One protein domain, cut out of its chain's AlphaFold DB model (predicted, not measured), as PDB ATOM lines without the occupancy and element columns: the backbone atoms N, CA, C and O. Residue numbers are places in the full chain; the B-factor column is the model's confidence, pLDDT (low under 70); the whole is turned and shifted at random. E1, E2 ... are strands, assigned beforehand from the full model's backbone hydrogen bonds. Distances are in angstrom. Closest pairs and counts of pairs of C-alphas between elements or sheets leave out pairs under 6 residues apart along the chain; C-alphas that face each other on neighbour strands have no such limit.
ATOM      1  N   ALA A   2      28.095  14.743   3.054       87.81
ATOM      2  CA  ALA A   2      29.120  15.708   2.669       87.81
ATOM      3  C   ALA A   2      28.846  17.069   3.327       87.81
ATOM      4  O   ALA A   2      27.696  17.408   3.599       87.81
ATOM      5  N   ILE A   3      29.901  17.856   3.562       90.38
ATOM      6  CA  ILE A   3      29.765  19.273   3.915       90.38
ATOM      7  C   ILE A   3      29.763  20.073   2.615       90.38
ATOM      8  O   ILE A   3      30.728  20.017   1.850       90.38
ATOM      9  N   ILE A   4      28.689  20.816   2.373       94.62
ATOM     10  CA  ILE A   4      28.487  21.624   1.172       94.62
ATOM     11  C   ILE A   4      28.483  23.094   1.591       94.62
ATOM     12  O   ILE A   4      27.664  23.519   2.403       94.62
ATOM     13  N   THR A   5      29.434  23.877   1.083       94.88
ATOM     14  CA  THR A   5      29.691  25.239   1.580       94.88
ATOM     15  C   THR A   5      29.018  26.287   0.706       94.88
ATOM     16  O   THR A   5      29.186  26.271  -0.512       94.88
ATOM     17  N   TRP A   6      28.296  27.228   1.310       95.38
ATOM     18  CA  TRP A   6      27.740  28.385   0.621       95.38
ATOM     19  C   TRP A   6      28.860  29.341   0.198       95.38
ATOM     20  O   TRP A   6      29.568  29.910   1.027       95.38
ATOM     21  N   ALA A   7      29.011  29.523  -1.108       93.69
ATOM     22  CA  ALA A   7      29.907  30.491  -1.726       93.69
ATOM     23  C   ALA A   7      29.178  31.782  -2.141       93.69
ATOM     24  O   ALA A   7      29.819  32.821  -2.287       93.69
ATOM     25  N   GLY A   8      27.856  31.727  -2.366       93.31
ATOM     26  CA  GLY A   8      27.047  32.888  -2.765       93.31
ATOM     27  C   GLY A   8      27.482  33.529  -4.091       93.31
ATOM     28  O   GLY A   8      27.306  34.729  -4.293       93.31
ATOM     29  N   ALA A   9      28.096  32.753  -4.990       91.12
ATOM     30  CA  ALA A   9      28.748  33.279  -6.190       91.12
ATOM     31  C   ALA A   9      27.769  33.812  -7.260       91.12
ATOM     32  O   ALA A   9      28.134  34.696  -8.035       91.12
ATOM     33  N   THR A  10      26.534  33.295  -7.317       94.62
ATOM     34  CA  THR A  10      25.603  33.496  -8.448       94.62
ATOM     35  C   THR A  10      24.322  34.247  -8.090       94.62
ATOM     36  O   THR A  10      23.847  35.040  -8.901       94.62
ATOM     37  N   SER A  11      23.751  34.051  -6.901       94.69
ATOM     38  CA  SER A  11      22.507  34.678  -6.411       94.69
ATOM     39  C   SER A  11      22.402  34.524  -4.882       94.69
ATOM     40  O   SER A  11      23.321  34.007  -4.254       94.69
ATOM     41  N   ASN A  12      21.310  34.995  -4.276       93.81
ATOM     42  CA  ASN A  12      20.947  34.686  -2.887       93.81
ATOM     43  C   ASN A  12      20.055  33.437  -2.765       93.81
ATOM     44  O   ASN A  12      19.792  32.988  -1.662       93.81
ATOM     45  N   ASP A  13      19.577  32.860  -3.866       92.81
ATOM     46  CA  ASP A  13      18.632  31.740  -3.840       92.81
ATOM     47  C   ASP A  13      19.310  30.437  -3.384       92.81
ATOM     48  O   ASP A  13      20.238  29.945  -4.041       92.81
ATOM     49  N   TRP A  14      18.822  29.872  -2.270       91.44
ATOM     50  CA  TRP A  14      19.287  28.608  -1.686       91.44
ATOM     51  C   TRP A  14      19.352  27.464  -2.709       91.44
ATOM     52  O   TRP A  14      20.256  26.628  -2.670       91.44
ATOM     53  N   THR A  15      18.408  27.431  -3.650       91.94
ATOM     54  CA  THR A  15      18.236  26.328  -4.607       91.94
ATOM     55  C   THR A  15      19.168  26.415  -5.820       91.94
ATOM     56  O   THR A  15      19.246  25.486  -6.626       91.94
ATOM     57  N   THR A  16      19.929  27.502  -5.963       94.00
ATOM     58  CA  THR A  16      20.880  27.660  -7.068       94.00
ATOM     59  C   THR A  16      22.172  26.887  -6.770       94.00
ATOM     60  O   THR A  16      23.021  27.345  -6.008       94.00
ATOM     61  N   ALA A  17      22.368  25.735  -7.422       95.00
ATOM     62  CA  ALA A  17      23.544  24.867  -7.241       95.00
ATOM     63  C   ALA A  17      24.898  25.598  -7.378       95.00
ATOM     64  O   ALA A  17      25.836  25.307  -6.645       95.00
ATOM     65  N   ALA A  18      24.992  26.597  -8.263       96.38
ATOM     66  CA  ALA A  18      26.200  27.401  -8.470       96.38
ATOM     67  C   ALA A  18      26.552  28.350  -7.299       96.38
ATOM     68  O   ALA A  18      27.603  28.989  -7.326       96.38
ATOM     69  N   ASN A  19      25.693  28.468  -6.280       96.00
ATOM     70  CA  ASN A  19      26.012  29.159  -5.027       96.00
ATOM     71  C   ASN A  19      26.740  28.264  -4.021       96.00
ATOM     72  O   ASN A  19      27.190  28.777  -3.001       96.00
ATOM     73  N   TRP A  20      26.867  26.966  -4.292       95.94
ATOM     74  CA  TRP A  20      27.450  25.986  -3.386       95.94
ATOM     75  C   TRP A  20      28.812  25.491  -3.884       95.94
ATOM     76  O   TRP A  20      29.117  25.530  -5.076       95.94
ATOM     77  N   SER A  21      29.646  25.018  -2.961       95.00
ATOM     78  CA  SER A  21      30.919  24.358  -3.244       95.00
ATOM     79  C   SER A  21      30.997  23.035  -2.470       95.00
ATOM     80  O   SER A  21      31.012  23.070  -1.233       95.00
ATOM     81  N   PRO A  22      31.037  21.874  -3.159       96.25
ATOM     82  CA  PRO A  22      30.887  21.696  -4.615       96.25
ATOM     83  C   PRO A  22      29.520  22.199  -5.141       96.25
ATOM     84  O   PRO A  22      28.608  22.359  -4.332       96.25
ATOM     85  N   PRO A  23      29.359  22.460  -6.461       95.88
ATOM     86  CA  PRO A  23      28.174  23.112  -7.036       95.88
ATOM     87  C   PRO A  23      26.953  22.184  -7.090       95.88
ATOM     88  O   PRO A  23      26.493  21.774  -8.155       95.88
ATOM     89  N   THR A  24      26.443  21.834  -5.915       94.88
ATOM     90  CA  THR A  24      25.266  21.000  -5.686       94.88
ATOM     91  C   THR A  24      24.460  21.584  -4.535       94.88
ATOM     92  O   THR A  24      25.029  22.080  -3.569       94.88
ATOM     93  N   VAL A  25      23.133  21.520  -4.619       92.88
ATOM     94  CA  VAL A  25      22.268  21.922  -3.501       92.88
ATOM     95  C   VAL A  25      22.350  20.845  -2.410       92.88
ATOM     96  O   VAL A  25      22.187  19.666  -2.752       92.88
ATOM     97  N   PRO A  26      22.586  21.207  -1.133       92.19
ATOM     98  CA  PRO A  26      22.632  20.253  -0.026       92.19
ATOM     99  C   PRO A  26      21.372  19.378   0.035       92.19
ATOM    100  O   PRO A  26      20.254  19.893  -0.033       92.19
ATOM    101  N   GLN A  27      21.552  18.061   0.156       90.25
ATOM    102  CA  GLN A  27      20.469  17.089   0.337       90.25
ATOM    103  C   GLN A  27      20.295  16.733   1.821       90.25
ATOM    104  O   GLN A  27      21.128  17.088   2.650       90.25
ATOM    105  N   SER A  28      19.242  15.992   2.178       85.56
ATOM    106  CA  SER A  28      18.921  15.679   3.582       85.56
ATOM    107  C   SER A  28      20.039  14.977   4.363       85.56
ATOM    108  O   SER A  28      20.167  15.166   5.568       85.56
ATOM    109  N   SER A  29      20.887  14.200   3.685       85.38
ATOM    110  CA  SER A  29      22.044  13.531   4.292       85.38
ATOM    111  C   SER A  29      23.299  14.402   4.412       85.38
ATOM    112  O   SER A  29      24.334  13.893   4.840       85.38
ATOM    113  N   ASP A  30      23.258  15.651   3.948       89.38
ATOM    114  CA  ASP A  30      24.398  16.568   3.909       89.38
ATOM    115  C   ASP A  30      24.353  17.589   5.051       89.38
ATOM    116  O   ASP A  30      23.379  17.706   5.799       89.38
ATOM    117  N   THR A  31      25.431  18.358   5.177       88.62
ATOM    118  CA  THR A  31      25.508  19.523   6.060       88.62
ATOM    119  C   THR A  31      25.817  20.763   5.234       88.62
ATOM    120  O   THR A  31      26.856  20.835   4.576       88.62
ATOM    121  N   ALA A  32      24.929  21.750   5.269       91.19
ATOM    122  CA  ALA A  32      25.154  23.050   4.656       91.19
ATOM    123  C   ALA A  32      26.012  23.921   5.582       91.19
ATOM    124  O   ALA A  32      25.638  24.157   6.727       91.19
ATOM    125  N   LEU A  33      27.147  24.419   5.096       91.69
ATOM    126  CA  LEU A  33      28.011  25.349   5.824       91.69
ATOM    127  C   LEU A  33      27.864  26.755   5.239       91.69
ATOM    128  O   LEU A  33      28.175  26.954   4.067       91.69
ATOM    129  N   ILE A  34      27.450  27.734   6.041       91.94
ATOM    130  CA  ILE A  34      27.371  29.145   5.641       91.94
ATOM    131  C   ILE A  34      28.472  29.919   6.382       91.94
ATOM    132  O   ILE A  34      28.302  30.232   7.562       91.94
ATOM    133  N   PRO A  35      29.614  30.207   5.732       90.12
ATOM    134  CA  PRO A  35      30.715  30.920   6.371       90.12
ATOM    135  C   PRO A  35      30.404  32.420   6.533       90.12
ATOM    136  O   PRO A  35      29.547  32.954   5.823       90.12
ATOM    137  N   PRO A  36      31.109  33.130   7.434       88.50
ATOM    138  CA  PRO A  36      30.999  34.582   7.532       88.50
ATOM    139  C   PRO A  36      31.518  35.280   6.265       88.50
ATOM    140  O   PRO A  36      32.339  34.737   5.523       88.50
ATOM    141  N   GLY A  37      31.051  36.508   6.023       83.00
ATOM    142  CA  GLY A  37      31.590  37.370   4.960       83.00
ATOM    143  C   GLY A  37      31.184  36.988   3.530       83.00
ATOM    144  O   GLY A  37      31.804  37.443   2.568       83.00
ATOM    145  N   THR A  38      30.144  36.170   3.357       84.88
ATOM    146  CA  THR A  38      29.610  35.841   2.027       84.88
ATOM    147  C   THR A  38      29.013  37.084   1.369       84.88
ATOM    148  O   THR A  38      28.212  37.786   1.984       84.88
ATOM    149  N   SER A  39      29.344  37.341   0.100       84.69
ATOM    150  CA  SER A  39      28.879  38.535  -0.628       84.69
ATOM    151  C   SER A  39      27.370  38.553  -0.894       84.69
ATOM    152  O   SER A  39      26.793  39.616  -1.125       84.69
ATOM    153  N   ARG A  40      26.726  37.380  -0.875       92.94
ATOM    154  CA  ARG A  40      25.280  37.202  -1.042       92.94
ATOM    155  C   ARG A  40      24.776  36.247   0.028       92.94
ATOM    156  O   ARG A  40      25.045  35.051  -0.048       92.94
ATOM    157  N   ALA A  41      24.074  36.785   1.019       92.25
ATOM    158  CA  ALA A  41      23.456  35.991   2.073       92.25
ATOM    159  C   ALA A  41      22.404  35.031   1.483       92.25
ATOM    160  O   ALA A  41      21.625  35.467   0.630       92.25
ATOM    161  N   PRO A  42      22.355  33.759   1.908       94.00
ATOM    162  CA  PRO A  42      21.348  32.815   1.439       94.00
ATOM    163  C   PRO A  42      19.924  33.248   1.822       94.00
ATOM    164  O   PRO A  42      19.669  33.770   2.910       94.00
ATOM    165  N   THR A  43      18.986  32.987   0.916       92.69
ATOM    166  CA  THR A  43      17.541  33.152   1.069       92.69
ATOM    167  C   THR A  43      16.863  31.819   0.784       92.69
ATOM    168  O   THR A  43      16.919  31.305  -0.335       92.69
ATOM    169  N   ILE A  44      16.196  31.268   1.797       89.06
ATOM    170  CA  ILE A  44      15.363  30.071   1.686       89.06
ATOM    171  C   ILE A  44      13.963  30.524   1.258       89.06
ATOM    172  O   ILE A  44      13.172  30.971   2.084       89.06
ATOM    173  N   SER A  45      13.679  30.466  -0.043       82.44
ATOM    174  CA  SER A  45      12.419  30.934  -0.649       82.44
ATOM    175  C   SER A  45      11.440  29.813  -1.019       82.44
ATOM    176  O   SER A  45      10.312  30.100  -1.417       82.44
ATOM    177  N   ALA A  46      11.840  28.545  -0.886       67.19
ATOM    178  CA  ALA A  46      11.010  27.380  -1.185       67.19
ATOM    179  C   ALA A  46      11.036  26.366  -0.031       67.19
ATOM    180  O   ALA A  46      12.052  26.205   0.645       67.19
ATOM    181  N   LEU A  47       9.909  25.674   0.170       61.59
ATOM    182  CA  LEU A  47       9.772  24.578   1.133       61.59
ATOM    183  C   LEU A  47      10.766  23.455   0.793       61.59
ATOM    184  O   LEU A  47      10.789  22.998  -0.349       61.59
ATOM    185  N   GLY A  48      11.545  22.979   1.773       62.16
ATOM    186  CA  GLY A  48      12.306  21.729   1.611       62.16
ATOM    187  C   GLY A  48      13.749  21.687   2.116       62.16
ATOM    188  O   GLY A  48      14.451  20.726   1.791       62.16
ATOM    189  N   VAL A  49      14.222  22.656   2.912       76.50
ATOM    190  CA  VAL A  49      15.514  22.479   3.604       76.50
ATOM    191  C   VAL A  49      15.376  21.324   4.595       76.50
ATOM    192  O   VAL A  49      14.624  21.410   5.562       76.50
ATOM    193  N   SER A  50      16.069  20.227   4.295       79.12
ATOM    194  CA  SER A  50      16.032  18.955   5.032       79.12
ATOM    195  C   SER A  50      17.425  18.484   5.466       79.12
ATOM    196  O   SER A  50      17.562  17.396   6.014       79.12
ATOM    197  N   CYS A  51      18.451  19.308   5.241       82.38
ATOM    198  CA  CYS A  51      19.828  19.059   5.650       82.38
ATOM    199  C   CYS A  51      20.156  19.743   6.986       82.38
ATOM    200  O   CYS A  51      19.535  20.745   7.356       82.38
ATOM    201  N   ALA A  52      21.190  19.252   7.671       84.81
ATOM    202  CA  ALA A  52      21.779  19.968   8.800       84.81
ATOM    203  C   ALA A  52      22.425  21.283   8.328       84.81
ATOM    204  O   ALA A  52      22.880  21.377   7.184       84.81
ATOM    205  N   MET A  53      22.495  22.290   9.198       87.56
ATOM    206  CA  MET A  53      23.105  23.588   8.885       87.56
ATOM    207  C   MET A  53      24.167  23.971   9.911       87.56
ATOM    208  O   MET A  53      23.969  23.786  11.107       87.56
ATOM    209  N   ILE A  54      25.267  24.557   9.443       87.00
ATOM    210  CA  ILE A  54      26.275  25.230  10.259       87.00
ATOM    211  C   ILE A  54      26.338  26.687   9.809       87.00
ATOM    212  O   ILE A  54      26.655  26.964   8.650       87.00
ATOM    213  N   LEU A  55      26.054  27.614  10.722       87.94
ATOM    214  CA  LEU A  55      26.222  29.051  10.502       87.94
ATOM    215  C   LEU A  55      27.515  29.501  11.188       87.94
ATOM    216  O   LEU A  55      27.638  29.400  12.409       87.94
ATOM    217  N   GLY A  56      28.475  29.979  10.397       81.25
ATOM    218  CA  GLY A  56      29.797  30.393  10.866       81.25
ATOM    219  C   GLY A  56      30.934  29.435  10.492       81.25
ATOM    220  O   GLY A  56      30.747  28.428   9.811       81.25
ATOM    221  N   LYS A  57      32.154  29.791  10.910       72.25
ATOM    222  CA  LYS A  57      33.387  28.984  10.828       72.25
ATOM    223  C   LYS A  57      34.323  29.414  11.973       72.25
ATOM    224  O   LYS A  57      33.948  30.212  12.819       72.25
ATOM    225  N   ALA A  58      35.568  28.938  12.006       60.06
ATOM    226  CA  ALA A  58      36.607  29.330  12.970       60.06
ATOM    227  C   ALA A  58      37.062  30.809  12.915       60.06
ATOM    228  O   ALA A  58      38.073  31.153  13.521       60.06
ATOM    229  N   GLU A  59      36.366  31.663  12.171       64.62
ATOM    230  CA  GLU A  59      36.742  33.045  11.878       64.62
ATOM    231  C   GLU A  59      35.663  33.986  12.437       64.62
ATOM    232  O   GLU A  59      34.483  33.637  12.430       64.62
ATOM    233  N   SER A  60      36.058  35.172  12.911       69.69
ATOM    234  CA  SER A  60      35.116  36.241  13.274       69.69
ATOM    235  C   SER A  60      34.410  36.796  12.044       69.69
ATOM    236  O   SER A  60      35.002  36.865  10.964       69.69
ATOM    237  N   GLY A  61      33.198  37.303  12.226       81.12
ATOM    238  CA  GLY A  61      32.479  38.029  11.187       81.12
ATOM    239  C   GLY A  61      30.977  37.938  11.378       81.12
ATOM    240  O   GLY A  61      30.507  37.565  12.449       81.12
ATOM    241  N   SER A  62      30.237  38.261  10.320       87.75
ATOM    242  CA  SER A  62      28.784  38.170  10.316       87.75
ATOM    243  C   SER A  62      28.269  37.147   9.309       87.75
ATOM    244  O   SER A  62      28.815  36.987   8.209       87.75
ATOM    245  N   VAL A  63      27.202  36.450   9.696       90.69
ATOM    246  CA  VAL A  63      26.439  35.525   8.854       90.69
ATOM    247  C   VAL A  63      24.988  35.978   8.853       90.69
ATOM    248  O   VAL A  63      24.416  36.232   9.905       90.69
ATOM    249  N   THR A  64      24.360  36.042   7.683       92.88
ATOM    250  CA  THR A  64      22.925  36.319   7.574       92.88
ATOM    251  C   THR A  64      22.246  35.183   6.830       92.88
ATOM    252  O   THR A  64      22.705  34.787   5.760       92.88
ATOM    253  N   LEU A  65      21.139  34.687   7.374       91.94
ATOM    254  CA  LEU A  65      20.247  33.738   6.719       91.94
ATOM    255  C   LEU A  65      18.850  34.353   6.635       91.94
ATOM    256  O   LEU A  65      18.248  34.692   7.653       91.94
ATOM    257  N   ASN A  66      18.332  34.481   5.415       92.38
ATOM    258  CA  ASN A  66      16.971  34.944   5.179       92.38
ATOM    259  C   ASN A  66      16.046  33.740   4.990       92.38
ATOM    260  O   ASN A  66      16.311  32.868   4.161       92.38
ATOM    261  N   VAL A  67      14.938  33.712   5.720       88.88
ATOM    262  CA  VAL A  67      13.959  32.625   5.700       88.88
ATOM    263  C   VAL A  67      12.626  33.185   5.220       88.88
ATOM    264  O   VAL A  67      11.959  33.926   5.935       88.88
ATOM    265  N   ALA A  68      12.241  32.844   3.995       84.81
ATOM    266  CA  ALA A  68      10.989  33.272   3.369       84.81
ATOM    267  C   ALA A  68      10.007  32.106   3.141       84.81
ATOM    268  O   ALA A  68       8.968  32.300   2.522       84.81
ATOM    269  N   ALA A  69      10.330  30.904   3.624       79.25
ATOM    270  CA  ALA A  69       9.486  29.712   3.584       79.25
ATOM    271  C   ALA A  69       9.756  28.836   4.820       79.25
ATOM    272  O   ALA A  69      10.791  28.992   5.469       79.25
ATOM    273  N   ALA A  70       8.857  27.895   5.136       69.44
ATOM    274  CA  ALA A  70       9.080  26.963   6.243       69.44
ATOM    275  C   ALA A  70      10.299  26.053   5.984       69.44
ATOM    276  O   ALA A  70      10.504  25.576   4.862       69.44
ATOM    277  N   PHE A  71      11.088  25.792   7.028       71.94
ATOM    278  CA  PHE A  71      12.243  24.894   6.989       71.94
ATOM    279  C   PHE A  71      12.021  23.701   7.926       71.94
ATOM    280  O   PHE A  71      11.413  23.840   8.982       71.94
ATOM    281  N   GLY A  72      12.423  22.507   7.477       64.06
ATOM    282  CA  GLY A  72      12.052  21.242   8.114       64.06
ATOM    283  C   GLY A  72      12.735  20.986   9.461       64.06
ATOM    284  O   GLY A  72      13.545  21.781   9.935       64.06
ATOM    285  N   ALA A  73      12.421  19.832  10.056       65.38
ATOM    286  CA  ALA A  73      13.020  19.327  11.291       65.38
ATOM    287  C   ALA A  73      14.507  18.974  11.090       65.38
ATOM    288  O   ALA A  73      14.857  17.813  10.879       65.38
ATOM    289  N   THR A  74      15.392  19.972  11.097       70.81
ATOM    290  CA  THR A  74      16.834  19.757  10.934       70.81
ATOM    291  C   THR A  74      17.637  20.455  12.027       70.81
ATOM    292  O   THR A  74      17.227  21.506  12.527       70.81
ATOM    293  N   PRO A  75      18.784  19.886  12.436       75.19
ATOM    294  CA  PRO A  75      19.670  20.557  13.369       75.19
ATOM    295  C   PRO A  75      20.378  21.733  12.678       75.19
ATOM    296  O   PRO A  75      20.961  21.595  11.599       75.19
ATOM    297  N   MET A  76      20.353  22.884  13.336       80.62
ATOM    298  CA  MET A  76      21.101  24.091  13.020       80.62
ATOM    299  C   MET A  76      22.121  24.335  14.135       80.62
ATOM    300  O   MET A  76      21.780  24.571  15.292       80.62
ATOM    301  N   MET A  77      23.396  24.285  13.779       76.31
ATOM    302  CA  MET A  77      24.502  24.564  14.679       76.31
ATOM    303  C   MET A  77      25.050  25.958  14.388       76.31
ATOM    304  O   MET A  77      25.381  26.286  13.248       76.31
ATOM    305  N   ILE A  78      25.158  26.786  15.418       75.25
ATOM    306  CA  ILE A  78      25.772  28.104  15.335       75.25
ATOM    307  C   ILE A  78      27.126  27.999  16.034       75.25
ATOM    308  O   ILE A  78      27.217  27.922  17.260       75.25
ATOM    309  N   CYS A  79      28.186  27.920  15.225       61.88
ATOM    310  CA  CYS A  79      29.545  27.661  15.690       61.88
ATOM    311  C   CYS A  79      30.522  28.736  15.209       61.88
ATOM    312  O   CYS A  79      30.814  28.844  14.019       61.88
ATOM    313  N   GLY A  80      31.132  29.434  16.161       54.47
ATOM    314  CA  GLY A  80      32.501  29.930  16.069       54.47
ATOM    315  C   GLY A  80      33.420  28.922  16.756       54.47
ATOM    316  O   GLY A  80      33.070  28.378  17.803       54.47
ATOM    317  N   LYS A  81      34.589  28.604  16.186       42.97
ATOM    318  CA  LYS A  81      35.594  27.817  16.930       42.97
ATOM    319  C   LYS A  81      35.928  28.593  18.207       42.97
ATOM    320  O   LYS A  81      36.110  29.798  18.097       42.97
ATOM    321  N   GLY A  82      36.019  27.909  19.352       41.59
ATOM    322  CA  GLY A  82      36.294  28.449  20.696       41.59
ATOM    323  C   GLY A  82      37.606  29.233  20.845       41.59
ATOM    324  O   GLY A  82      38.495  28.853  21.598       41.59
ATOM    325  N   GLY A  83      37.728  30.325  20.103       48.09
ATOM    326  CA  GLY A  83      38.687  31.402  20.255       48.09
ATOM    327  C   GLY A  83      37.933  32.703  20.519       48.09
ATOM    328  O   GLY A  83      36.726  32.789  20.328       48.09
ATOM    329  N   THR A  84      38.654  33.717  20.975       46.50
ATOM    330  CA  THR A  84      38.164  35.001  21.508       46.50
ATOM    331  C   THR A  84      37.462  35.926  20.498       46.50
ATOM    332  O   THR A  84      37.414  37.135  20.715       46.50
ATOM    333  N   SER A  85      36.986  35.418  19.363       55.53
ATOM    334  CA  SER A  85      36.507  36.224  18.239       55.53
ATOM    335  C   SER A  85      34.988  36.091  18.102       55.53
ATOM    336  O   SER A  85      34.499  35.013  17.770       55.53
ATOM    337  N   ALA A  86      34.255  37.183  18.337       67.50
ATOM    338  CA  ALA A  86      32.796  37.225  18.243       67.50
ATOM    339  C   ALA A  86      32.294  36.873  16.825       67.50
ATOM    340  O   ALA A  86      32.874  37.296  15.817       67.50
ATOM    341  N   LEU A  87      31.219  36.085  16.767       81.62
ATOM    342  CA  LEU A  87      30.459  35.766  15.557       81.62
ATOM    343  C   LEU A  87      29.057  36.358  15.713       81.62
ATOM    344  O   LEU A  87      28.367  36.019  16.673       81.62
ATOM    345  N   ASP A  88      28.635  37.168  14.745       87.19
ATOM    346  CA  ASP A  88      27.293  37.752  14.715       87.19
ATOM    347  C   ASP A  88      26.439  37.029  13.669       87.19
ATOM    348  O   ASP A  88      26.705  37.088  12.466       87.19
ATOM    349  N   VAL A  89      25.405  36.319  14.105       90.56
ATOM    350  CA  VAL A  89      24.483  35.613  13.209       90.56
ATOM    351  C   VAL A  89      23.147  36.330  13.190       90.56
ATOM    352  O   VAL A  89      22.555  36.563  14.232       90.56
ATOM    353  N   THR A  90      22.624  36.635  12.009       93.75
ATOM    354  CA  THR A  90      21.274  37.176  11.839       93.75
ATOM    355  C   THR A  90      20.380  36.159  11.142       93.75
ATOM    356  O   THR A  90      20.644  35.773  10.001       93.75
ATOM    357  N   LEU A  91      19.290  35.772  11.801       92.88
ATOM    358  CA  LEU A  91      18.187  35.025  11.204       92.88
ATOM    359  C   LEU A  91      17.044  36.002  10.917       92.88
ATOM    360  O   LEU A  91      16.429  36.538  11.839       92.88
ATOM    361  N   SER A  92      16.777  36.259   9.637       93.69
ATOM    362  CA  SER A  92      15.709  37.165   9.207       93.69
ATOM    363  C   SER A  92      14.537  36.372   8.644       93.69
ATOM    364  O   SER A  92      14.618  35.806   7.553       93.69
ATOM    365  N   ILE A  93      13.447  36.322   9.403       92.44
ATOM    366  CA  ILE A  93      12.215  35.616   9.065       92.44
ATOM    367  C   ILE A  93      11.292  36.584   8.317       92.44
ATOM    368  O   ILE A  93      10.794  37.558   8.873       92.44
ATOM    369  N   GLN A  94      11.098  36.339   7.023       90.44
ATOM    370  CA  GLN A  94      10.394  37.232   6.097       90.44
ATOM    371  C   GLN A  94       8.932  36.829   5.866       90.44
ATOM    372  O   GLN A  94       8.156  37.617   5.332       90.44
ATOM    373  N   GLN A  95       8.565  35.600   6.226       87.62
ATOM    374  CA  GLN A  95       7.212  35.055   6.129       87.62
ATOM    375  C   GLN A  95       6.921  34.169   7.340       87.62
ATOM    376  O   GLN A  95       7.835  33.794   8.073       87.62
ATOM    377  N   VAL A  96       5.652  33.802   7.537       87.44
ATOM    378  CA  VAL A  96       5.268  32.838   8.577       87.44
ATOM    379  C   VAL A  96       6.042  31.539   8.381       87.44
ATOM    380  O   VAL A  96       6.021  30.937   7.306       87.44
ATOM    381  N   CYS A  97       6.729  31.113   9.435       86.38
ATOM    382  CA  CYS A  97       7.616  29.965   9.397       86.38
ATOM    383  C   CYS A  97       7.427  29.110  10.646       86.38
ATOM    384  O   CYS A  97       7.239  29.640  11.740       86.38
ATOM    385  N   THR A  98       7.532  27.792  10.490       88.12
ATOM    386  CA  THR A  98       7.582  26.838  11.599       88.12
ATOM    387  C   THR A  98       8.919  26.114  11.579       88.12
ATOM    388  O   THR A  98       9.388  25.734  10.511       88.12
ATOM    389  N   PHE A  99       9.511  25.928  12.754       87.69
ATOM    390  CA  PHE A  99      10.717  25.155  12.991       87.69
ATOM    391  C   PHE A  99      10.442  24.075  14.034       87.69
ATOM    392  O   PHE A  99       9.812  24.344  15.052       87.69
ATOM    393  N   SER A 100      10.924  22.863  13.785       84.44
ATOM    394  CA  SER A 100      10.750  21.697  14.663       84.44
ATOM    395  C   SER A 100      12.058  20.912  14.831       84.44
ATOM    396  O   SER A 100      12.037  19.692  14.946       84.44
ATOM    397  N   GLY A 101      13.202  21.591  14.700       82.12
ATOM    398  CA  GLY A 101      14.536  21.003  14.839       82.12
ATOM    399  C   GLY A 101      15.273  21.517  16.076       82.12
ATOM    400  O   GLY A 101      14.662  21.993  17.029       82.12
ATOM    401  N   GLN A 102      16.606  21.471  16.040       86.00
ATOM    402  CA  GLN A 102      17.455  21.975  17.127       86.00
ATOM    403  C   GLN A 102      18.262  23.196  16.682       86.00
ATOM    404  O   GLN A 102      18.891  23.133  15.632       86.00
ATOM    405  N   ILE A 103      18.309  24.270  17.471       86.69
ATOM    406  CA  ILE A 103      19.273  25.369  17.313       86.69
ATOM    407  C   ILE A 103      20.260  25.288  18.471       86.69
ATOM    408  O   ILE A 103      19.854  25.332  19.625       86.69
ATOM    409  N   ARG A 104      21.560  25.181  18.188       84.94
ATOM    410  CA  ARG A 104      22.603  25.181  19.227       84.94
ATOM    411  C   ARG A 104      23.522  26.379  19.059       84.94
ATOM    412  O   ARG A 104      24.217  26.467  18.049       84.94
ATOM    413  N   ILE A 105      23.545  27.268  20.046       84.81
ATOM    414  CA  ILE A 105      24.389  28.465  20.097       84.81
ATOM    415  C   ILE A 105      25.489  28.208  21.123       84.81
ATOM    416  O   ILE A 105      25.283  28.384  22.320       84.81
ATOM    417  N   THR A 106      26.640  27.717  20.662       77.75
ATOM    418  CA  THR A 106      27.684  27.167  21.552       77.75
ATOM    419  C   THR A 106      28.994  27.944  21.531       77.75
ATOM    420  O   THR A 106      29.991  27.464  22.064       77.75
ATOM    421  N   ALA A 107      29.043  29.091  20.859       70.38
ATOM    422  CA  ALA A 107      30.270  29.846  20.653       70.38
ATOM    423  C   ALA A 107      30.352  31.027  21.635       70.38
ATOM    424  O   ALA A 107      29.620  32.002  21.458       70.38
ATOM    425  N   PRO A 108      31.243  30.988  22.645       70.12
ATOM    426  CA  PRO A 108      31.378  32.088  23.593       70.12
ATOM    427  C   PRO A 108      31.682  33.413  22.884       70.12
ATOM    428  O   PRO A 108      32.525  33.473  21.991       70.12
ATOM    429  N   GLY A 109      30.988  34.476  23.281       72.94
ATOM    430  CA  GLY A 109      31.051  35.803  22.673       72.94
ATOM    431  C   GLY A 109      30.272  35.948  21.363       72.94
ATOM    432  O   GLY A 109      30.321  37.024  20.771       72.94
ATOM    433  N   SER A 110      29.582  34.906  20.885       78.81
ATOM    434  CA  SER A 110      28.694  35.020  19.721       78.81
ATOM    435  C   SER A 110      27.344  35.623  20.089       78.81
ATOM    436  O   SER A 110      26.826  35.385  21.181       78.81
ATOM    437  N   THR A 111      26.771  36.367  19.144       88.75
ATOM    438  CA  THR A 111      25.412  36.901  19.238       88.75
ATOM    439  C   THR A 111      24.593  36.378  18.072       88.75
ATOM    440  O   THR A 111      24.987  36.496  16.911       88.75
ATOM    441  N   VAL A 112      23.435  35.802  18.370       92.62
ATOM    442  CA  VAL A 112      22.447  35.406  17.370       92.62
ATOM    443  C   VAL A 112      21.273  36.356  17.466       92.62
ATOM    444  O   VAL A 112      20.571  36.366  18.462       92.62
ATOM    445  N   THR A 113      21.028  37.134  16.426       95.81
ATOM    446  CA  THR A 113      19.885  38.036  16.331       95.81
ATOM    447  C   THR A 113      18.803  37.402  15.467       95.81
ATOM    448  O   THR A 113      19.028  37.110  14.290       95.81
ATOM    449  N   MET A 114      17.608  37.220  16.018       96.06
ATOM    450  CA  MET A 114      16.427  36.792  15.274       96.06
ATOM    451  C   MET A 114      15.475  37.971  15.086       96.06
ATOM    452  O   MET A 114      15.120  38.663  16.040       96.06
ATOM    453  N   THR A 115      15.033  38.187  13.850       96.00
ATOM    454  CA  THR A 115      13.997  39.175  13.518       96.00
ATOM    455  C   THR A 115      12.896  38.508  12.713       96.00
ATOM    456  O   THR A 115      13.179  37.783  11.761       96.00
ATOM    457  N   ALA A 116      11.642  38.759  13.078       94.00
ATOM    458  CA  ALA A 116      10.478  38.421  12.271       94.00
ATOM    459  C   ALA A 116       9.880  39.702  11.684       94.00
ATOM    460  O   ALA A 116       9.709  40.702  12.381       94.00
ATOM    461  N   ALA A 117       9.592  39.684  10.383       91.50
ATOM    462  CA  ALA A 117       8.973  40.807   9.693       91.50
ATOM    463  C   ALA A 117       7.595  41.150  10.307       91.50
ATOM    464  O   ALA A 117       6.946  40.272  10.888       91.50
ATOM    465  N   PRO A 118       7.112  42.399  10.161       89.25
ATOM    466  CA  PRO A 118       5.769  42.775  10.599       89.25
ATOM    467  C   PRO A 118       4.704  41.813  10.057       89.25
ATOM    468  O   PRO A 118       4.815  41.348   8.923       89.25
ATOM    469  N   ASP A 119       3.695  41.505  10.873       84.94
ATOM    470  CA  ASP A 119       2.600  40.574  10.553       84.94
ATOM    471  C   ASP A 119       3.035  39.129  10.224       84.94
ATOM    472  O   ASP A 119       2.248  38.331   9.713       84.94
ATOM    473  N   THR A 120       4.279  38.760  10.546       87.50
ATOM    474  CA  THR A 120       4.775  37.381  10.464       87.50
ATOM    475  C   THR A 120       5.051  36.818  11.854       87.50
ATOM    476  O   THR A 120       5.248  37.558  12.819       87.50
ATOM    477  N   ALA A 121       5.058  35.490  11.958       90.00
ATOM    478  CA  ALA A 121       5.418  34.791  13.181       90.00
ATOM    479  C   ALA A 121       6.451  33.712  12.881       90.00
ATOM    480  O   ALA A 121       6.296  32.940  11.925       90.00
ATOM    481  N   PHE A 122       7.471  33.630  13.731       93.44
ATOM    482  CA  PHE A 122       8.358  32.482  13.759       93.44
ATOM    483  C   PHE A 122       7.894  31.509  14.844       93.44
ATOM    484  O   PHE A 122       7.894  31.832  16.028       93.44
ATOM    485  N   THR A 123       7.435  30.333  14.425       93.38
ATOM    486  CA  THR A 123       6.887  29.309  15.313       93.38
ATOM    487  C   THR A 123       7.922  28.231  15.593       93.38
ATOM    488  O   THR A 123       8.367  27.554  14.674       93.38
ATOM    489  N   PHE A 124       8.251  28.019  16.857       93.62
ATOM    490  CA  PHE A 124       8.981  26.859  17.350       93.62
ATOM    491  C   PHE A 124       7.949  25.815  17.778       93.62
ATOM    492  O   PHE A 124       7.195  26.054  18.718       93.62
ATOM    493  N   ALA A 125       7.862  24.699  17.056       90.69
ATOM    494  CA  ALA A 125       6.948  23.598  17.361       90.69
ATOM    495  C   ALA A 125       7.316  22.899  18.684       90.69
ATOM    496  O   ALA A 125       8.382  23.154  19.232       90.69
ATOM    497  N   GLU A 126       6.462  21.995  19.173       86.00
ATOM    498  CA  GLU A 126       6.679  21.260  20.437       86.00
ATOM    499  C   GLU A 126       8.019  20.508  20.477       86.00
ATOM    500  O   GLU A 126       8.691  20.493  21.500       86.00
ATOM    501  N   GLU A 127       8.459  19.954  19.344       82.50
ATOM    502  CA  GLU A 127       9.744  19.245  19.245       82.50
ATOM    503  C   GLU A 127      10.949  20.172  19.004       82.50
ATOM    504  O   GLU A 127      12.085  19.710  18.883       82.50
ATOM    505  N   ALA A 128      10.724  21.484  18.891       85.81
ATOM    506  CA  ALA A 128      11.812  22.430  18.713       85.81
ATOM    507  C   ALA A 128      12.635  22.557  19.999       85.81
ATOM    508  O   ALA A 128      12.092  22.697  21.094       85.81
ATOM    509  N   PHE A 129      13.954  22.587  19.839       88.00
ATOM    510  CA  PHE A 129      14.894  22.786  20.933       88.00
ATOM    511  C   PHE A 129      15.875  23.906  20.591       88.00
ATOM    512  O   PHE A 129      16.450  23.920  19.502       88.00
ATOM    513  N   VAL A 130      16.091  24.841  21.509       90.31
ATOM    514  CA  VAL A 130      17.064  25.927  21.361       90.31
ATOM    515  C   VAL A 130      17.989  25.921  22.569       90.31
ATOM    516  O   VAL A 130      17.533  26.154  23.675       90.31
ATOM    517  N   LEU A 131      19.283  25.704  22.356       88.88
ATOM    518  CA  LEU A 131      20.309  25.808  23.393       88.88
ATOM    519  C   LEU A 131      21.090  27.110  23.229       88.88
ATOM    520  O   LEU A 131      21.696  27.343  22.179       88.88
ATOM    521  N   VAL A 132      21.148  27.904  24.294       87.12
ATOM    522  CA  VAL A 132      22.022  29.070  24.430       87.12
ATOM    523  C   VAL A 132      23.084  28.749  25.473       87.12
ATOM    524  O   VAL A 132      22.824  28.822  26.669       87.12
ATOM    525  N   ALA A 133      24.280  28.364  25.030       80.88
ATOM    526  CA  ALA A 133      25.348  27.923  25.924       80.88
ATOM    527  C   ALA A 133      25.990  29.095  26.698       80.88
ATOM    528  O   ALA A 133      25.923  30.245  26.239       80.88
ATOM    529  N   PRO A 134      26.702  28.821  27.811       79.88
ATOM    530  CA  PRO A 134      27.387  29.848  28.587       79.88
ATOM    531  C   PRO A 134      28.283  30.754  27.738       79.88
ATOM    532  O   PRO A 134      29.058  30.303  26.891       79.88
ATOM    533  N   GLY A 135      28.175  32.060  27.981       77.44
ATOM    534  CA  GLY A 135      28.927  33.082  27.259       77.44
ATOM    535  C   GLY A 135      28.419  33.394  25.848       77.44
ATOM    536  O   GLY A 135      29.030  34.235  25.199       77.44
ATOM    537  N   SER A 136      27.344  32.761  25.369       82.50
ATOM    538  CA  SER A 136      26.697  33.093  24.088       82.50
ATOM    539  C   SER A 136      25.423  33.914  24.302       82.50
ATOM    540  O   SER A 136      24.819  33.835  25.374       82.50
ATOM    541  N   THR A 137      24.993  34.650  23.274       89.12
ATOM    542  CA  THR A 137      23.799  35.505  23.328       89.12
ATOM    543  C   THR A 137      22.800  35.173  22.219       89.12
ATOM    544  O   THR A 137      23.185  34.962  21.067       89.12
ATOM    545  N   LEU A 138      21.508  35.179  22.550       96.12
ATOM    546  CA  LEU A 138      20.390  35.167  21.608       96.12
ATOM    547  C   LEU A 138      19.509  36.406  21.814       96.12
ATOM    548  O   LEU A 138      18.879  36.568  22.852       96.12
ATOM    549  N   ASP A 139      19.398  37.237  20.787       97.44
ATOM    550  CA  ASP A 139      18.560  38.427  20.771       97.44
ATOM    551  C   ASP A 139      17.334  38.196  19.888       97.44
ATOM    552  O   ASP A 139      17.428  38.125  18.660       97.44
ATOM    553  N   LEU A 140      16.158  38.121  20.507       97.81
ATOM    554  CA  LEU A 140      14.891  38.282  19.805       97.81
ATOM    555  C   LEU A 140      14.668  39.787  19.652       97.81
ATOM    556  O   LEU A 140      14.340  40.477  20.618       97.81
ATOM    557  N   ALA A 141      14.910  40.298  18.448       97.00
ATOM    558  CA  ALA A 141      15.117  41.728  18.240       97.00
ATOM    559  C   ALA A 141      13.936  42.469  17.605       97.00
ATOM    560  O   ALA A 141      13.913  43.687  17.702       97.00
ATOM    561  N   ALA A 142      13.009  41.767  16.942       96.56
ATOM    562  CA  ALA A 142      11.759  42.336  16.424       96.56
ATOM    563  C   ALA A 142      10.760  41.232  16.028       96.56
ATOM    564  O   ALA A 142      11.173  40.176  15.536       96.56
ATOM    565  N   GLY A 143       9.458  41.501  16.172       96.06
ATOM    566  CA  GLY A 143       8.374  40.680  15.612       96.06
ATOM    567  C   GLY A 143       7.728  39.687  16.586       96.06
ATOM    568  O   GLY A 143       7.783  39.852  17.804       96.06
ATOM    569  N   CYS A 144       7.047  38.667  16.054       97.06
ATOM    570  CA  CYS A 144       6.316  37.678  16.852       97.06
ATOM    571  C   CYS A 144       7.008  36.308  16.839       97.06
ATOM    572  O   CYS A 144       7.307  35.761  15.773       97.06
ATOM    573  N   PHE A 145       7.209  35.731  18.024       97.44
ATOM    574  CA  PHE A 145       7.760  34.392  18.214       97.44
ATOM    575  C   PHE A 145       6.751  33.532  18.974       97.44
ATOM    576  O   PHE A 145       6.385  33.832  20.108       97.44
ATOM    577  N   ASN A 146       6.284  32.464  18.333       96.56
ATOM    578  CA  ASN A 146       5.374  31.499  18.934       96.56
ATOM    579  C   ASN A 146       6.182  30.284  19.391       96.56
ATOM    580  O   ASN A 146       6.701  29.556  18.552       96.56
ATOM    581  N   THR A 147       6.328  30.072  20.692       95.50
ATOM    582  CA  THR A 147       7.120  28.978  21.247       95.50
ATOM    583  C   THR A 147       6.204  27.907  21.827       95.50
ATOM    584  O   THR A 147       5.379  28.171  22.695       95.50
ATOM    585  N   ALA A 148       6.325  26.687  21.312       92.81
ATOM    586  CA  ALA A 148       5.723  25.479  21.870       92.81
ATOM    587  C   ALA A 148       6.788  24.474  22.343       92.81
ATOM    588  O   ALA A 148       6.464  23.576  23.108       92.81
ATOM    589  N   GLY A 149       8.041  24.631  21.898       89.62
ATOM    590  CA  GLY A 149       9.179  23.795  22.288       89.62
ATOM    591  C   GLY A 149       9.975  24.332  23.480       89.62
ATOM    592  O   GLY A 149       9.499  25.189  24.230       89.62
ATOM    593  N   LEU A 150      11.207  23.837  23.633       91.25
ATOM    594  CA  LEU A 150      12.107  24.136  24.751       91.25
ATOM    595  C   LEU A 150      13.249  25.072  24.338       91.25
ATOM    596  O   LEU A 150      13.946  24.836  23.353       91.25
ATOM    597  N   PHE A 151      13.472  26.110  25.135       95.19
ATOM    598  CA  PHE A 151      14.643  26.975  25.088       95.19
ATOM    599  C   PHE A 151      15.438  26.770  26.376       95.19
ATOM    600  O   PHE A 151      14.953  27.115  27.445       95.19
ATOM    601  N   GLU A 152      16.645  26.234  26.273       93.06
ATOM    602  CA  GLU A 152      17.592  26.056  27.370       93.06
ATOM    603  C   GLU A 152      18.596  27.214  27.370       93.06
ATOM    604  O   GLU A 152      19.291  27.472  26.379       93.06
ATOM    605  N   ILE A 153      18.630  27.964  28.467       91.38
ATOM    606  CA  ILE A 153      19.299  29.257  28.582       91.38
ATOM    607  C   ILE A 153      20.362  29.170  29.673       91.38
ATOM    608  O   ILE A 153      20.096  29.457  30.837       91.38
ATOM    609  N   ALA A 154      21.583  28.836  29.262       84.94
ATOM    610  CA  ALA A 154      22.787  28.895  30.089       84.94
ATOM    611  C   ALA A 154      23.660  30.135  29.787       84.94
ATOM    612  O   ALA A 154      24.525  30.522  30.573       84.94
ATOM    613  N   GLY A 155      23.447  30.762  28.626       83.75
ATOM    614  CA  GLY A 155      24.012  32.047  28.216       83.75
ATOM    615  C   GLY A 155      23.068  33.217  28.496       83.75
ATOM    616  O   GLY A 155      22.427  33.278  29.542       83.75
ATOM    617  N   ALA A 156      22.984  34.163  27.562       90.19
ATOM    618  CA  ALA A 156      22.095  35.317  27.655       90.19
ATOM    619  C   ALA A 156      21.027  35.295  26.554       90.19
ATOM    620  O   ALA A 156      21.329  35.062  25.385       90.19
ATOM    621  N   VAL A 157      19.783  35.590  26.912       97.75
ATOM    622  CA  VAL A 157      18.687  35.830  25.972       97.75
ATOM    623  C   VAL A 157      18.114  37.220  26.214       97.75
ATOM    624  O   VAL A 157      17.876  37.604  27.360       97.75
ATOM    625  N   SER A 158      17.850  37.970  25.147       97.50
ATOM    626  CA  SER A 158      17.121  39.235  25.223       97.50
ATOM    627  C   SER A 158      15.853  39.213  24.365       97.50
ATOM    628  O   SER A 158      15.825  38.664  23.265       97.50
ATOM    629  N   ILE A 159      14.779  39.796  24.896       98.19
ATOM    630  CA  ILE A 159      13.494  39.998  24.224       98.19
ATOM    631  C   ILE A 159      13.271  41.505  24.128       98.19
ATOM    632  O   ILE A 159      12.955  42.165  25.126       98.19
ATOM    633  N   ALA A 160      13.462  42.056  22.931       98.00
ATOM    634  CA  ALA A 160      13.346  43.487  22.672       98.00
ATOM    635  C   ALA A 160      11.911  44.015  22.862       98.00
ATOM    636  O   ALA A 160      10.940  43.262  22.906       98.00
ATOM    637  N   SER A 161      11.763  45.335  23.005       97.06
ATOM    638  CA  SER A 161      10.479  45.983  23.328       97.06
ATOM    639  C   SER A 161       9.398  45.844  22.254       97.06
ATOM    640  O   SER A 161       8.216  45.977  22.553       97.06
ATOM    641  N   ASP A 162       9.795  45.611  21.008       95.81
ATOM    642  CA  ASP A 162       8.930  45.392  19.847       95.81
ATOM    643  C   ASP A 162       8.701  43.900  19.549       95.81
ATOM    644  O   ASP A 162       8.168  43.543  18.496       95.81
ATOM    645  N   VAL A 163       9.080  43.024  20.486       98.12
ATOM    646  CA  VAL A 163       8.867  41.582  20.388       98.12
ATOM    647  C   VAL A 163       7.652  41.135  21.190       98.12
ATOM    648  O   VAL A 163       7.431  41.565  22.322       98.12
ATOM    649  N   THR A 164       6.881  40.216  20.606       98.31
ATOM    650  CA  THR A 164       5.872  39.417  21.314       98.31
ATOM    651  C   THR A 164       6.288  37.952  21.326       98.31
ATOM    652  O   THR A 164       6.425  37.344  20.263       98.31
ATOM    653  N   VAL A 165       6.440  37.382  22.519       98.00
ATOM    654  CA  VAL A 165       6.589  35.940  22.739       98.00
ATOM    655  C   VAL A 165       5.256  35.372  23.221       98.00
ATOM    656  O   VAL A 165       4.633  35.912  24.137       98.00
ATOM    657  N   GLN A 166       4.798  34.303  22.582       97.12
ATOM    658  CA  GLN A 166       3.525  33.639  22.876       97.12
ATOM    659  C   GLN A 166       3.641  32.124  22.687       97.12
ATOM    660  O   GLN A 166       4.641  31.657  22.153       97.12
ATOM    661  N   GLY A 167       2.604  31.376  23.062       95.25
ATOM    662  CA  GLY A 167       2.564  29.916  22.958       95.25
ATOM    663  C   GLY A 167       2.594  29.240  24.328       95.25
ATOM    664  O   GLY A 167       2.367  29.897  25.340       95.25
ATOM    665  N   ASN A 168       2.836  27.928  24.340       93.81
ATOM    666  CA  ASN A 168       2.817  27.081  25.544       93.81
ATOM    667  C   ASN A 168       4.176  26.409  25.816       93.81
ATOM    668  O   ASN A 168       4.242  25.415  26.532       93.81
TER     669      ASN A 168
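Overview. This is residues 2 to 168 of the 727 residues of an uncharacterized protein of Bradyrhizobium cajani (UniProt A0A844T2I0). The chain winds in stacked turns, a solenoid of roughly triangular cross-section whose parallel strands line up from turn to turn. One wall is the sheet E1, E2, E3, E5, E8, E11 and E13; a second holds E4, E6, E9, E14 and residues 137 to 142 of E12, and a shorter third holds E7, E10, E15 and residues 144 to 147 of E12, which turns the corner between these two walls. At the E1 end the turns are looser, and residues 7 to 25, part of a long link, loop over that end. The 167 printed residues have fifteen named strands, E1 to E15 in order along the chain, and no named helix; the class is all strand, with 73 residues, under half, in named strands. The whole is compact, with a radius of gyration of the C-alphas of 14.9 A, and rounded, spanning 41 by 36 by 26 A.

Along the chain. E1 is residues 3 to 6, with C-alpha 3 at (29.765, 19.273, 3.915). E2 is residues 31 to 34 and E3 residues 52 to 55. E4, residues 61 to 67, is 20.1 A long from first to last C-alpha; C-alpha 61 is at (32.479, 38.029, 11.187). E5 is residues 76 to 78. E6, residues 87 to 93, is 19.4 A long. E7 is residues 97 to 99 and E8 residues 102 to 105. E9, residues 111 to 116, is 16.5 A long. E10 is residues 121 to 124 and E11 residues 129 to 132. E12, residues 137 to 147, is 18.0 A from end to end and bends by 117 degrees at residue 143. E13 is residues 150 to 153, E14 residues 156 to 159 and E15 residues 163 to 166, with C-alpha 166 at (3.525, 33.639, 22.876).

Arrangement. The sheet of seven runs E1, E2, E3, E5, E8, E11, E13, all parallel, with E1 and E13 as edge strands. N 33 and O 4 are 2.9 A apart between E1 and E2, and N 103 and O 129 are 2.8 A apart between E8 and E11, both within hydrogen-bond range. From edge to edge its strands' lines turn by 79 degrees. The other sheet is branched. E6 has E4 on one side, with N 90 and O 63 at 2.8 A, and E9 on the other side, with N 113 and O 89 at 2.7 A. E12 has E9 and E10 on one side, with N 139 and O 112 at 2.7 A and N 124 and O 146 at 2.8 A. E14 and E15 lie on its other side, with N 138 and O 156 at 2.8 A and N 147 and O 166 at 2.7 A. E7 is the parallel neighbour of E10. The two sheets form a sandwich, two sheets face to face, 9.1 A centre to centre where they face each other and with strands at 51 degrees. Across it, the closest C-alphas of E3 and E4, those of Leu 55 and Val 63, are 6.7 A apart. E1 and E15 are apart.

Size, cuts and confidence. The C-alphas of Pro 22 and Ser 161, the two farthest apart, are 42.3 A from each other. The printed part has no cut. The links E1 to E2, with 24 residues, and E2 to E3, with 17, are long; residues 20 to 21 pair antiparallel with residues 5 to 6 of E1. Mean pLDDT of the printed part is 86.2; it is under 70 at residues 46 to 48, 58 to 60, 70, 72 to 73 and 79 to 86.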